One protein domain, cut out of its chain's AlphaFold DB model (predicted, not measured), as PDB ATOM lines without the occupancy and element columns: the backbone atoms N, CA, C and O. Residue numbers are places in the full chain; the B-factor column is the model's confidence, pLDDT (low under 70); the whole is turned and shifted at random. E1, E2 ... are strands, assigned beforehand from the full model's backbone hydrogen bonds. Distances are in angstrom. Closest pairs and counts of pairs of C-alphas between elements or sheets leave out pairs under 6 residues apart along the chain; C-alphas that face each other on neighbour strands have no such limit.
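Overview. This is residues 3 to 72 of the 237 residues of an uncharacterized protein of Verrucomicrobiaceae bacterium (UniProt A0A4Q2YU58). What shape does the backbone make? A hairpin of E1 and E2 covers part of one face of a strongly twisted four-strand sheet, a small sandwich only partly face to face. In that sheet E4 is in the middle, with E3 along one side and the short E5 and E6 on the other. What is it built of? The 70 printed residues, all strand in class, hold no named helix and six strands, E1 to E6 along the chain, with antiparallel pairs in both sheets. How large is it? It is compact, with a radius of gyration of the C-alphas of 12.4 A, and spans 36 by 24 by 23 A.

Along the chain. Where are the first strands? E1, residues 8 to 13, starts at C-alpha 8 (7.445, 1.063, 14.761), and E2 is residues 16 to 22. Which follow? E3, residues 30 to 36, measures 19.6 A from first to last C-alpha, and E4, residues 44 to 51, 23.2 A. E5 is residues 54 to 56, and E6, residues 67 to 70, ends at C-alpha 70 (14.639, 23.368, 16.150).

Arrangement. How do E1 and E2 pair? They are an antiparallel hairpin at 160 degrees, with N 9 and O 21 within hydrogen-bond range at 2.8 A. What is beside E4? E3 is on one side, with N 33 and O 48 at 2.9 A; on the other side are E5, with N 56 and O 49 at 2.8 A, and E6, with N 45 and O 69 at 2.8 A. E3, E4 and E5 form a meander, each strand the antiparallel neighbour of the one before. Where do the sheets approach? E1 and E4 are near each other, with 6 pairs of C-alphas within 10 A. The closest C-alphas of E2 and E5, Val 21 and Leu 56, are 7.2 A apart.

Size, cuts and confidence. How far does it reach? The two C-alphas farthest apart, of Gly 24 and Ala 40, are 36.7 A apart. Is anything broken or uncertain? The printed part has no cut, no link between strands is long, and no printed residue is under 70 in pLDDT.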
ATOM      1  N   LEU A   3      13.914   1.833  13.663       88.62
ATOM      2  CA  LEU A   3      12.911   0.802  13.429       88.62
ATOM      3  C   LEU A   3      12.981  -0.164  14.612       88.62
ATOM      4  O   LEU A   3      13.987  -0.855  14.779       88.62
ATOM      5  N   ASP A   4      11.973  -0.147  15.479       88.62
ATOM      6  CA  ASP A   4      11.991  -0.922  16.717       88.62
ATOM      7  C   ASP A   4      11.482  -2.364  16.535       88.62
ATOM      8  O   ASP A   4      10.912  -2.742  15.508       88.62
ATOM      9  N   LEU A   5      11.673  -3.193  17.566       88.06
ATOM     10  CA  LEU A   5      11.251  -4.600  17.563       88.06
ATOM     11  C   LEU A   5       9.728  -4.797  17.522       88.06
ATOM     12  O   LEU A   5       9.272  -5.893  17.206       88.06
ATOM     13  N   ASN A   6       8.944  -3.760  17.822       91.06
ATOM     14  CA  ASN A   6       7.482  -3.793  17.739       91.06
ATOM     15  C   ASN A   6       6.980  -3.378  16.345       91.06
ATOM     16  O   ASN A   6       5.774  -3.265  16.117       91.06
ATOM     17  N   GLY A   7       7.904  -3.130  15.417       92.06
ATOM     18  CA  GLY A   7       7.616  -2.687  14.068       92.06
ATOM     19  C   GLY A   7       7.100  -1.258  14.001       92.06
ATOM     20  O   GLY A   7       6.201  -0.973  13.210       92.06
ATOM     21  N   ASN A   8       7.656  -0.376  14.834       93.50
ATOM     22  CA  ASN A   8       7.445   1.063  14.761       93.50
ATOM     23  C   ASN A   8       8.679   1.771  14.219       93.50
ATOM     24  O   ASN A   8       9.796   1.506  14.663       93.50
ATOM     25  N   VAL A   9       8.465   2.758  13.355       92.44
ATOM     26  CA  VAL A   9       9.464   3.791  13.096       92.44
ATOM     27  C   VAL A   9       9.280   4.919  14.099       92.44
ATOM     28  O   VAL A   9       8.222   5.544  14.152       92.44
ATOM     29  N   LYS A  10      10.313   5.192  14.897       91.94
ATOM     30  CA  LYS A  10      10.304   6.253  15.909       91.94
ATOM     31  C   LYS A  10      11.266   7.376  15.563       91.94
ATOM     32  O   LYS A  10      12.431   7.157  15.210       91.94
ATOM     33  N   VAL A  11      10.794   8.602  15.745       89.50
ATOM     34  CA  VAL A  11      11.601   9.821  15.667       89.50
ATOM     35  C   VAL A  11      11.839  10.320  17.082       89.50
ATOM     36  O   VAL A  11      10.913  10.411  17.885       89.50
ATOM     37  N   TRP A  12      13.091  10.648  17.380       87.62
ATOM     38  CA  TRP A  12      13.524  11.091  18.698       87.62
ATOM     39  C   TRP A  12      14.076  12.509  18.603       87.62
ATOM     40  O   TRP A  12      14.841  12.802  17.684       87.62
ATOM     41  N   ALA A  13      13.745  13.359  19.572       84.56
ATOM     42  CA  ALA A  13      14.355  14.674  19.745       84.56
ATOM     43  C   ALA A  13      14.540  14.956  21.240       84.56
ATOM     44  O   ALA A  13      13.654  14.678  22.045       84.56
ATOM     45  N   GLY A  14      15.719  15.451  21.633       83.06
ATOM     46  CA  GLY A  14      16.015  15.755  23.042       83.06
ATOM     47  C   GLY A  14      15.900  14.556  23.997       83.06
ATOM     48  O   GLY A  14      15.634  14.742  25.177       83.06
ATOM     49  N   GLY A  15      16.058  13.325  23.497       84.31
ATOM     50  CA  GLY A  15      15.904  12.102  24.296       84.31
ATOM     51  C   GLY A  15      14.461  11.625  24.499       84.31
ATOM     52  O   GLY A  15      14.266  10.596  25.138       84.31
ATOM     53  N   ALA A  16      13.465  12.310  23.930       89.00
ATOM     54  CA  ALA A  16      12.066  11.890  23.937       89.00
ATOM     55  C   ALA A  16      11.612  11.426  22.543       89.00
ATOM     56  O   ALA A  16      12.106  11.919  21.525       89.00
ATOM     57  N   VAL A  17      10.659  10.491  22.494       89.94
ATOM     58  CA  VAL A  17       9.972  10.113  21.250       89.94
ATOM     59  C   VAL A  17       9.033  11.251  20.860       89.94
ATOM     60  O   VAL A  17       8.161  11.624  21.641       89.94
ATOM     61  N   VAL A  18       9.209  11.797  19.659       90.69
ATOM     62  CA  VAL A  18       8.380  12.886  19.116       90.69
ATOM     63  C   VAL A  18       7.437  12.437  18.003       90.69
ATOM     64  O   VAL A  18       6.499  13.163  17.693       90.69
ATOM     65  N   ALA A  19       7.672  11.257  17.422       92.94
ATOM     66  CA  ALA A  19       6.749  10.579  16.513       92.94
ATOM     67  C   ALA A  19       6.962   9.059  16.590       92.94
ATOM     68  O   ALA A  19       8.090   8.604  16.801       92.94
ATOM     69  N   SER A  20       5.891   8.285  16.408       94.31
ATOM     70  CA  SER A  20       5.917   6.821  16.323       94.31
ATOM     71  C   SER A  20       4.902   6.369  15.280       94.31
ATOM     72  O   SER A  20       3.712   6.629  15.442       94.31
ATOM     73  N   VAL A  21       5.370   5.694  14.235       95.06
ATOM     74  CA  VAL A  21       4.549   5.218  13.116       95.06
ATOM     75  C   VAL A  21       4.611   3.698  13.080       95.06
ATOM     76  O   VAL A  21       5.695   3.134  12.931       95.06
ATOM     77  N   GLN A  22       3.467   3.027  13.213       95.56
ATOM     78  CA  GLN A  22       3.400   1.570  13.095       95.56
ATOM     79  C   GLN A  22       3.572   1.181  11.621       95.56
ATOM     80  O   GLN A  22       2.745   1.531  10.784       95.56
ATOM     81  N   VAL A  23       4.629   0.433  11.315       94.38
ATOM     82  CA  VAL A  23       4.960  -0.020   9.951       94.38
ATOM     83  C   VAL A  23       4.841  -1.535   9.778       94.38
ATOM     84  O   VAL A  23       4.849  -2.035   8.658       94.38
ATOM     85  N   GLY A  24       4.739  -2.291  10.878       93.50
ATOM     86  CA  GLY A  24       4.525  -3.745  10.844       93.50
ATOM     87  C   GLY A  24       5.728  -4.566  10.359       93.50
ATOM     88  O   GLY A  24       5.590  -5.761  10.107       93.50
ATOM     89  N   LYS A  25       6.910  -3.952  10.247       91.19
ATOM     90  CA  LYS A  25       8.176  -4.598   9.872       91.19
ATOM     91  C   LYS A  25       9.250  -4.271  10.902       91.19
ATOM     92  O   LYS A  25       9.230  -3.190  11.460       91.19
ATOM     93  N   THR A  26      10.213  -5.165  11.115       89.00
ATOM     94  CA  THR A  26      11.358  -4.954  12.032       89.00
ATOM     95  C   THR A  26      12.701  -4.845  11.304       89.00
ATOM     96  O   THR A  26      13.752  -4.749  11.932       89.00
ATOM     97  N   LYS A  27      12.672  -4.869   9.968       87.50
ATOM     98  CA  LYS A  27      13.817  -4.689   9.070       87.50
ATOM     99  C   LYS A  27      13.379  -3.926   7.818       87.50
ATOM    100  O   LYS A  27      12.209  -4.016   7.448       87.50
ATOM    101  N   GLY A  28      14.318  -3.236   7.183       88.12
ATOM    102  CA  GLY A  28      14.110  -2.469   5.955       88.12
ATOM    103  C   GLY A  28      15.177  -1.392   5.787       88.12
ATOM    104  O   GLY A  28      16.071  -1.265   6.632       88.12
ATOM    105  N   THR A  29      15.063  -0.611   4.720       85.94
ATOM    106  CA  THR A  29      15.912   0.558   4.475       85.94
ATOM    107  C   THR A  29      15.237   1.791   5.053       85.94
ATOM    108  O   THR A  29      14.146   2.169   4.634       85.94
ATOM    109  N   LEU A  30      15.874   2.424   6.038       88.12
ATOM    110  CA  LEU A  30      15.424   3.708   6.568       88.12
ATOM    111  C   LEU A  30      16.176   4.843   5.879       88.12
ATOM    112  O   LEU A  30      17.366   5.042   6.127       88.12
ATOM    113  N   THR A  31      15.451   5.636   5.098       87.44
ATOM    114  CA  THR A  31      15.965   6.864   4.490       87.44
ATOM    115  C   THR A  31      15.381   8.059   5.236       87.44
ATOM    116  O   THR A  31      14.185   8.118   5.512       87.44
ATOM    117  N   ALA A  32      16.216   9.036   5.583       88.69
ATOM    118  CA  ALA A  32      15.759  10.254   6.238       88.69
ATOM    119  C   ALA A  32      16.329  11.490   5.565       88.69
ATOM    120  O   ALA A  32      17.541  11.624   5.392       88.69
ATOM    121  N   ALA A  33      15.433  12.403   5.220       86.94
ATOM    122  CA  ALA A  33      15.751  13.660   4.581       86.94
ATOM    123  C   ALA A  33      15.556  14.797   5.576       86.94
ATOM    124  O   ALA A  33      14.470  14.962   6.126       86.94
ATOM    125  N   PHE A  34      16.608  15.584   5.788       87.44
ATOM    126  CA  PHE A  34      16.574  16.764   6.642       87.44
ATOM    127  C   PHE A  34      16.670  18.011   5.766       87.44
ATOM    128  O   PHE A  34      17.655  18.194   5.052       87.44
ATOM    129  N   ALA A  35      15.663  18.873   5.845       86.94
ATOM    130  CA  ALA A  35      15.660  20.188   5.224       86.94
ATOM    131  C   ALA A  35      15.814  21.250   6.315       86.94
ATOM    132  O   ALA A  35      15.042  21.293   7.270       86.94
ATOM    133  N   CYS A  36      16.815  22.115   6.182       87.38
ATOM    134  CA  CYS A  36      16.999  23.266   7.059       87.38
ATOM    135  C   CYS A  36      17.444  24.471   6.230       87.38
ATOM    136  O   CYS A  36      18.156  24.325   5.238       87.38
ATOM    137  N   ALA A  37      17.015  25.664   6.638       82.75
ATOM    138  CA  ALA A  37      17.446  26.911   6.006       82.75
ATOM    139  C   ALA A  37      18.796  27.410   6.558       82.75
ATOM    140  O   ALA A  37      19.439  28.262   5.950       82.75
ATOM    141  N   SER A  38      19.210  26.912   7.728       87.31
ATOM    142  CA  SER A  38      20.420  27.326   8.441       87.31
ATOM    143  C   SER A  38      20.830  26.277   9.483       87.31
ATOM    144  O   SER A  38      19.999  25.503   9.963       87.31
ATOM    145  N   PHE A  39      22.112  26.287   9.858       88.50
ATOM    146  CA  PHE A  39      22.677  25.502  10.963       88.50
ATOM    147  C   PHE A  39      22.797  26.294  12.277       88.50
ATOM    148  O   PHE A  39      23.368  25.798  13.247       88.50
ATOM    149  N   ALA A  40      22.252  27.513  12.336       91.56
ATOM    150  CA  ALA A  40      22.205  28.300  13.564       91.56
ATOM    151  C   ALA A  40      21.233  27.689  14.590       91.56
ATOM    152  O   ALA A  40      20.181  27.155  14.219       91.56
ATOM    153  N   ALA A  41      21.545  27.843  15.881       91.38
ATOM    154  CA  ALA A  41      20.654  27.457  16.974       91.38
ATOM    155  C   ALA A  41      19.263  28.095  16.807       91.38
ATOM    156  O   ALA A  41      19.140  29.262  16.437       91.38
ATOM    157  N   GLY A  42      18.215  27.323  17.077       90.44
ATOM    158  CA  GLY A  42      16.821  27.727  16.912       90.44
ATOM    159  C   GLY A  42      16.283  27.613  15.483       90.44
ATOM    160  O   GLY A  42      15.069  27.686  15.306       90.44
ATOM    161  N   SER A  43      17.134  27.402  14.470       91.69
ATOM    162  CA  SER A  43      16.659  27.263  13.087       91.69
ATOM    163  C   SER A  43      15.787  26.013  12.939       91.69
ATOM    164  O   SER A  43      16.141  24.963  13.491       91.69
ATOM    165  N   PRO A  44      14.664  26.097  12.202       91.06
ATOM    166  CA  PRO A  44      13.798  24.953  11.988       91.06
ATOM    167  C   PRO A  44      14.463  23.932  11.062       91.06
ATOM    168  O   PRO A  44      15.131  24.277  10.082       91.06
ATOM    169  N   VAL A  45      14.221  22.666  11.375       89.56
ATOM    170  CA  VAL A  45      14.626  21.498  10.605       89.56
ATOM    171  C   VAL A  45      13.387  20.664  10.382       89.56
ATOM    172  O   VAL A  45      12.783  20.189  11.345       89.56
ATOM    173  N   SER A  46      13.021  20.477   9.126       90.06
ATOM    174  CA  SER A  46      11.982  19.532   8.746       90.06
ATOM    175  C   SER A  46      12.630  18.194   8.417       90.06
ATOM    176  O   SER A  46      13.652  18.145   7.730       90.06
ATOM    177  N   VAL A  47      12.053  17.112   8.926       90.88
ATOM    178  CA  VAL A  47      12.466  15.744   8.627       90.88
ATOM    179  C   VAL A  47      11.335  14.994   7.940       90.88
ATOM    180  O   VAL A  47      10.196  15.001   8.413       90.88
ATOM    181  N   ASN A  48      11.678  14.324   6.845       90.31
ATOM    182  CA  ASN A  48      10.868  13.305   6.188       90.31
ATOM    183  C   ASN A  48      11.569  11.961   6.350       90.31
ATOM    184  O   ASN A  48      12.794  11.880   6.227       90.31
ATOM    185  N   VAL A  49      10.802  10.916   6.649       90.50
ATOM    186  CA  VAL A  49      11.331   9.561   6.823       90.50
ATOM    187  C   VAL A  49      10.636   8.637   5.851       90.50
ATOM    188  O   VAL A  49       9.418   8.673   5.730       90.50
ATOM    189  N   TYR A  50      11.430   7.804   5.197       89.81
ATOM    190  CA  TYR A  50      10.989   6.789   4.264       89.81
ATOM    191  C   TYR A  50      11.421   5.423   4.797       89.81
ATOM    192  O   TYR A  50      12.518   5.287   5.350       89.81
ATOM    193  N   LEU A  51      10.558   4.424   4.642       90.12
ATOM    194  CA  LEU A  51      10.888   3.022   4.873       90.12
ATOM    195  C   LEU A  51      10.695   2.260   3.567       90.12
ATOM    196  O   LEU A  51       9.581   2.221   3.050       90.12
ATOM    197  N   ASP A  52      11.766   1.650   3.064       86.88
ATOM    198  CA  ASP A  52      11.781   0.959   1.770       86.88
ATOM    199  C   ASP A  52      11.241   1.873   0.642       86.88
ATOM    200  O   ASP A  52      10.355   1.489  -0.120       86.88
ATOM    201  N   GLY A  53      11.699   3.129   0.599       82.31
ATOM    202  CA  GLY A  53      11.245   4.155  -0.346       82.31
ATOM    203  C   GLY A  53       9.862   4.773  -0.075       82.31
ATOM    204  O   GLY A  53       9.525   5.785  -0.687       82.31
ATOM    205  N   VAL A  54       9.067   4.239   0.859       85.19
ATOM    206  CA  VAL A  54       7.713   4.745   1.160       85.19
ATOM    207  C   VAL A  54       7.759   5.831   2.229       85.19
ATOM    208  O   VAL A  54       8.233   5.582   3.339       85.19
ATOM    209  N   LEU A  55       7.229   7.020   1.924       88.94
ATOM    210  CA  LEU A  55       7.134   8.130   2.874       88.94
ATOM    211  C   LEU A  55       6.227   7.770   4.061       88.94
ATOM    212  O   LEU A  55       5.098   7.316   3.889       88.94
ATOM    213  N   LEU A  56       6.717   8.009   5.275       92.44
ATOM    214  CA  LEU A  56       5.975   7.805   6.515       92.44
ATOM    215  C   LEU A  56       5.348   9.111   6.999       92.44
ATOM    216  O   LEU A  56       5.995  10.157   6.983       92.44
ATOM    217  N   ASP A  57       4.118   9.024   7.503       93.75
ATOM    218  CA  ASP A  57       3.425  10.144   8.137       93.75
ATOM    219  C   ASP A  57       3.874  10.334   9.594       93.75
ATOM    220  O   ASP A  57       3.466   9.603  10.498       93.75
ATOM    221  N   LEU A  58       4.753  11.314   9.820       92.56
ATOM    222  CA  LEU A  58       5.301  11.637  11.139       92.56
ATOM    223  C   LEU A  58       4.445  12.627  11.944       92.56
ATOM    224  O   LEU A  58       4.789  12.920  13.096       92.56
ATOM    225  N   ASP A  59       3.380  13.175  11.361       91.44
ATOM    226  CA  ASP A  59       2.473  14.110  12.026       91.44
ATOM    227  C   ASP A  59       1.012  13.823  11.646       91.44
ATOM    228  O   ASP A  59       0.358  14.656  11.023       91.44
ATOM    229  N   PRO A  60       0.450  12.677  12.080       85.94
ATOM    230  CA  PRO A  60      -0.875  12.224  11.641       85.94
ATOM    231  C   PRO A  60      -2.038  13.119  12.094       85.94
ATOM    232  O   PRO A  60      -3.177  12.944  11.665       85.94
ATOM    233  N   SER A  61      -1.782  14.064  13.000       86.38
ATOM    234  CA  SER A  61      -2.740  15.098  13.408       86.38
ATOM    235  C   SER A  61      -2.604  16.407  12.624       86.38
ATOM    236  O   SER A  61      -3.420  17.312  12.802       86.38
ATOM    237  N   GLY A  62      -1.550  16.534  11.824       86.31
ATOM    238  CA  GLY A  62      -1.204  17.709  11.042       86.31
ATOM    239  C   GLY A  62      -1.517  17.535   9.554       86.31
ATOM    240  O   GLY A  62      -1.957  16.476   9.114       86.31
ATOM    241  N   PRO A  63      -1.314  18.590   8.750       76.94
ATOM    242  CA  PRO A  63      -1.616  18.573   7.321       76.94
ATOM    243  C   PRO A  63      -0.526  17.921   6.451       76.94
ATOM    244  O   PRO A  63      -0.611  18.008   5.229       76.94
ATOM    245  N   GLY A  64       0.524  17.326   7.025       82.31
ATOM    246  CA  GLY A  64       1.632  16.785   6.241       82.31
ATOM    247  C   GLY A  64       2.416  15.697   6.961       82.31
ATOM    248  O   GLY A  64       2.296  15.525   8.163       82.31
ATOM    249  N   SER A  65       3.261  14.994   6.206       86.00
ATOM    250  CA  SER A  65       4.004  13.816   6.679       86.00
ATOM    251  C   SER A  65       5.356  14.139   7.332       86.00
ATOM    252  O   SER A  65       6.073  13.237   7.766       86.00
ATOM    253  N   SER A  66       5.745  15.417   7.381       89.44
ATOM    254  CA  SER A  66       7.030  15.866   7.931       89.44
ATOM    255  C   SER A  66       6.916  16.226   9.410       89.44
ATOM    256  O   SER A  66       5.930  16.814   9.847       89.44
ATOM    257  N   ARG A  67       7.989  16.009  10.177       90.88
ATOM    258  CA  ARG A  67       8.125  16.575  11.529       90.88
ATOM    259  C   ARG A  67       9.076  17.762  11.501       90.88
ATOM    260  O   ARG A  67      10.109  17.686  10.848       90.88
ATOM    261  N   THR A  68       8.774  18.826  12.241       89.56
ATOM    262  CA  THR A  68       9.703  19.955  12.412       89.56
ATOM    263  C   THR A  68      10.198  20.040  13.851       89.56
ATOM    264  O   THR A  68       9.419  19.906  14.794       89.56
ATOM    265  N   PHE A  69      11.496  20.264  14.025       89.31
ATOM    266  CA  PHE A  69      12.127  20.585  15.306       89.31
ATOM    267  C   PHE A  69      13.145  21.716  15.114       89.31
ATOM    268  O   PHE A  69      13.465  22.076  13.986       89.31
ATOM    269  N   ALA A  70      13.636  22.305  16.204       89.88
ATOM    270  CA  ALA A  70      14.639  23.368  16.150       89.88
ATOM    271  C   ALA A  70      16.026  22.833  16.527       89.88
ATOM    272  O   ALA A  70      16.140  22.010  17.441       89.88
ATOM    273  N   TRP A  71      17.081  23.321  15.866       87.25
ATOM    274  CA  TRP A  71      18.450  23.010  16.280       87.25
ATOM    275  C   TRP A  71      18.716  23.524  17.704       87.25
ATOM    276  O   TRP A  71      18.527  24.711  17.961       87.25
ATOM    277  N   PRO A  72      19.187  22.687  18.644       85.44
ATOM    278  CA  PRO A  72      19.468  23.142  20.004       85.44
ATOM    279  C   PRO A  72      20.785  23.929  20.112       85.44
ATOM    280  O   PRO A  72      20.985  24.651  21.084       85.44
TER     281      PRO A  72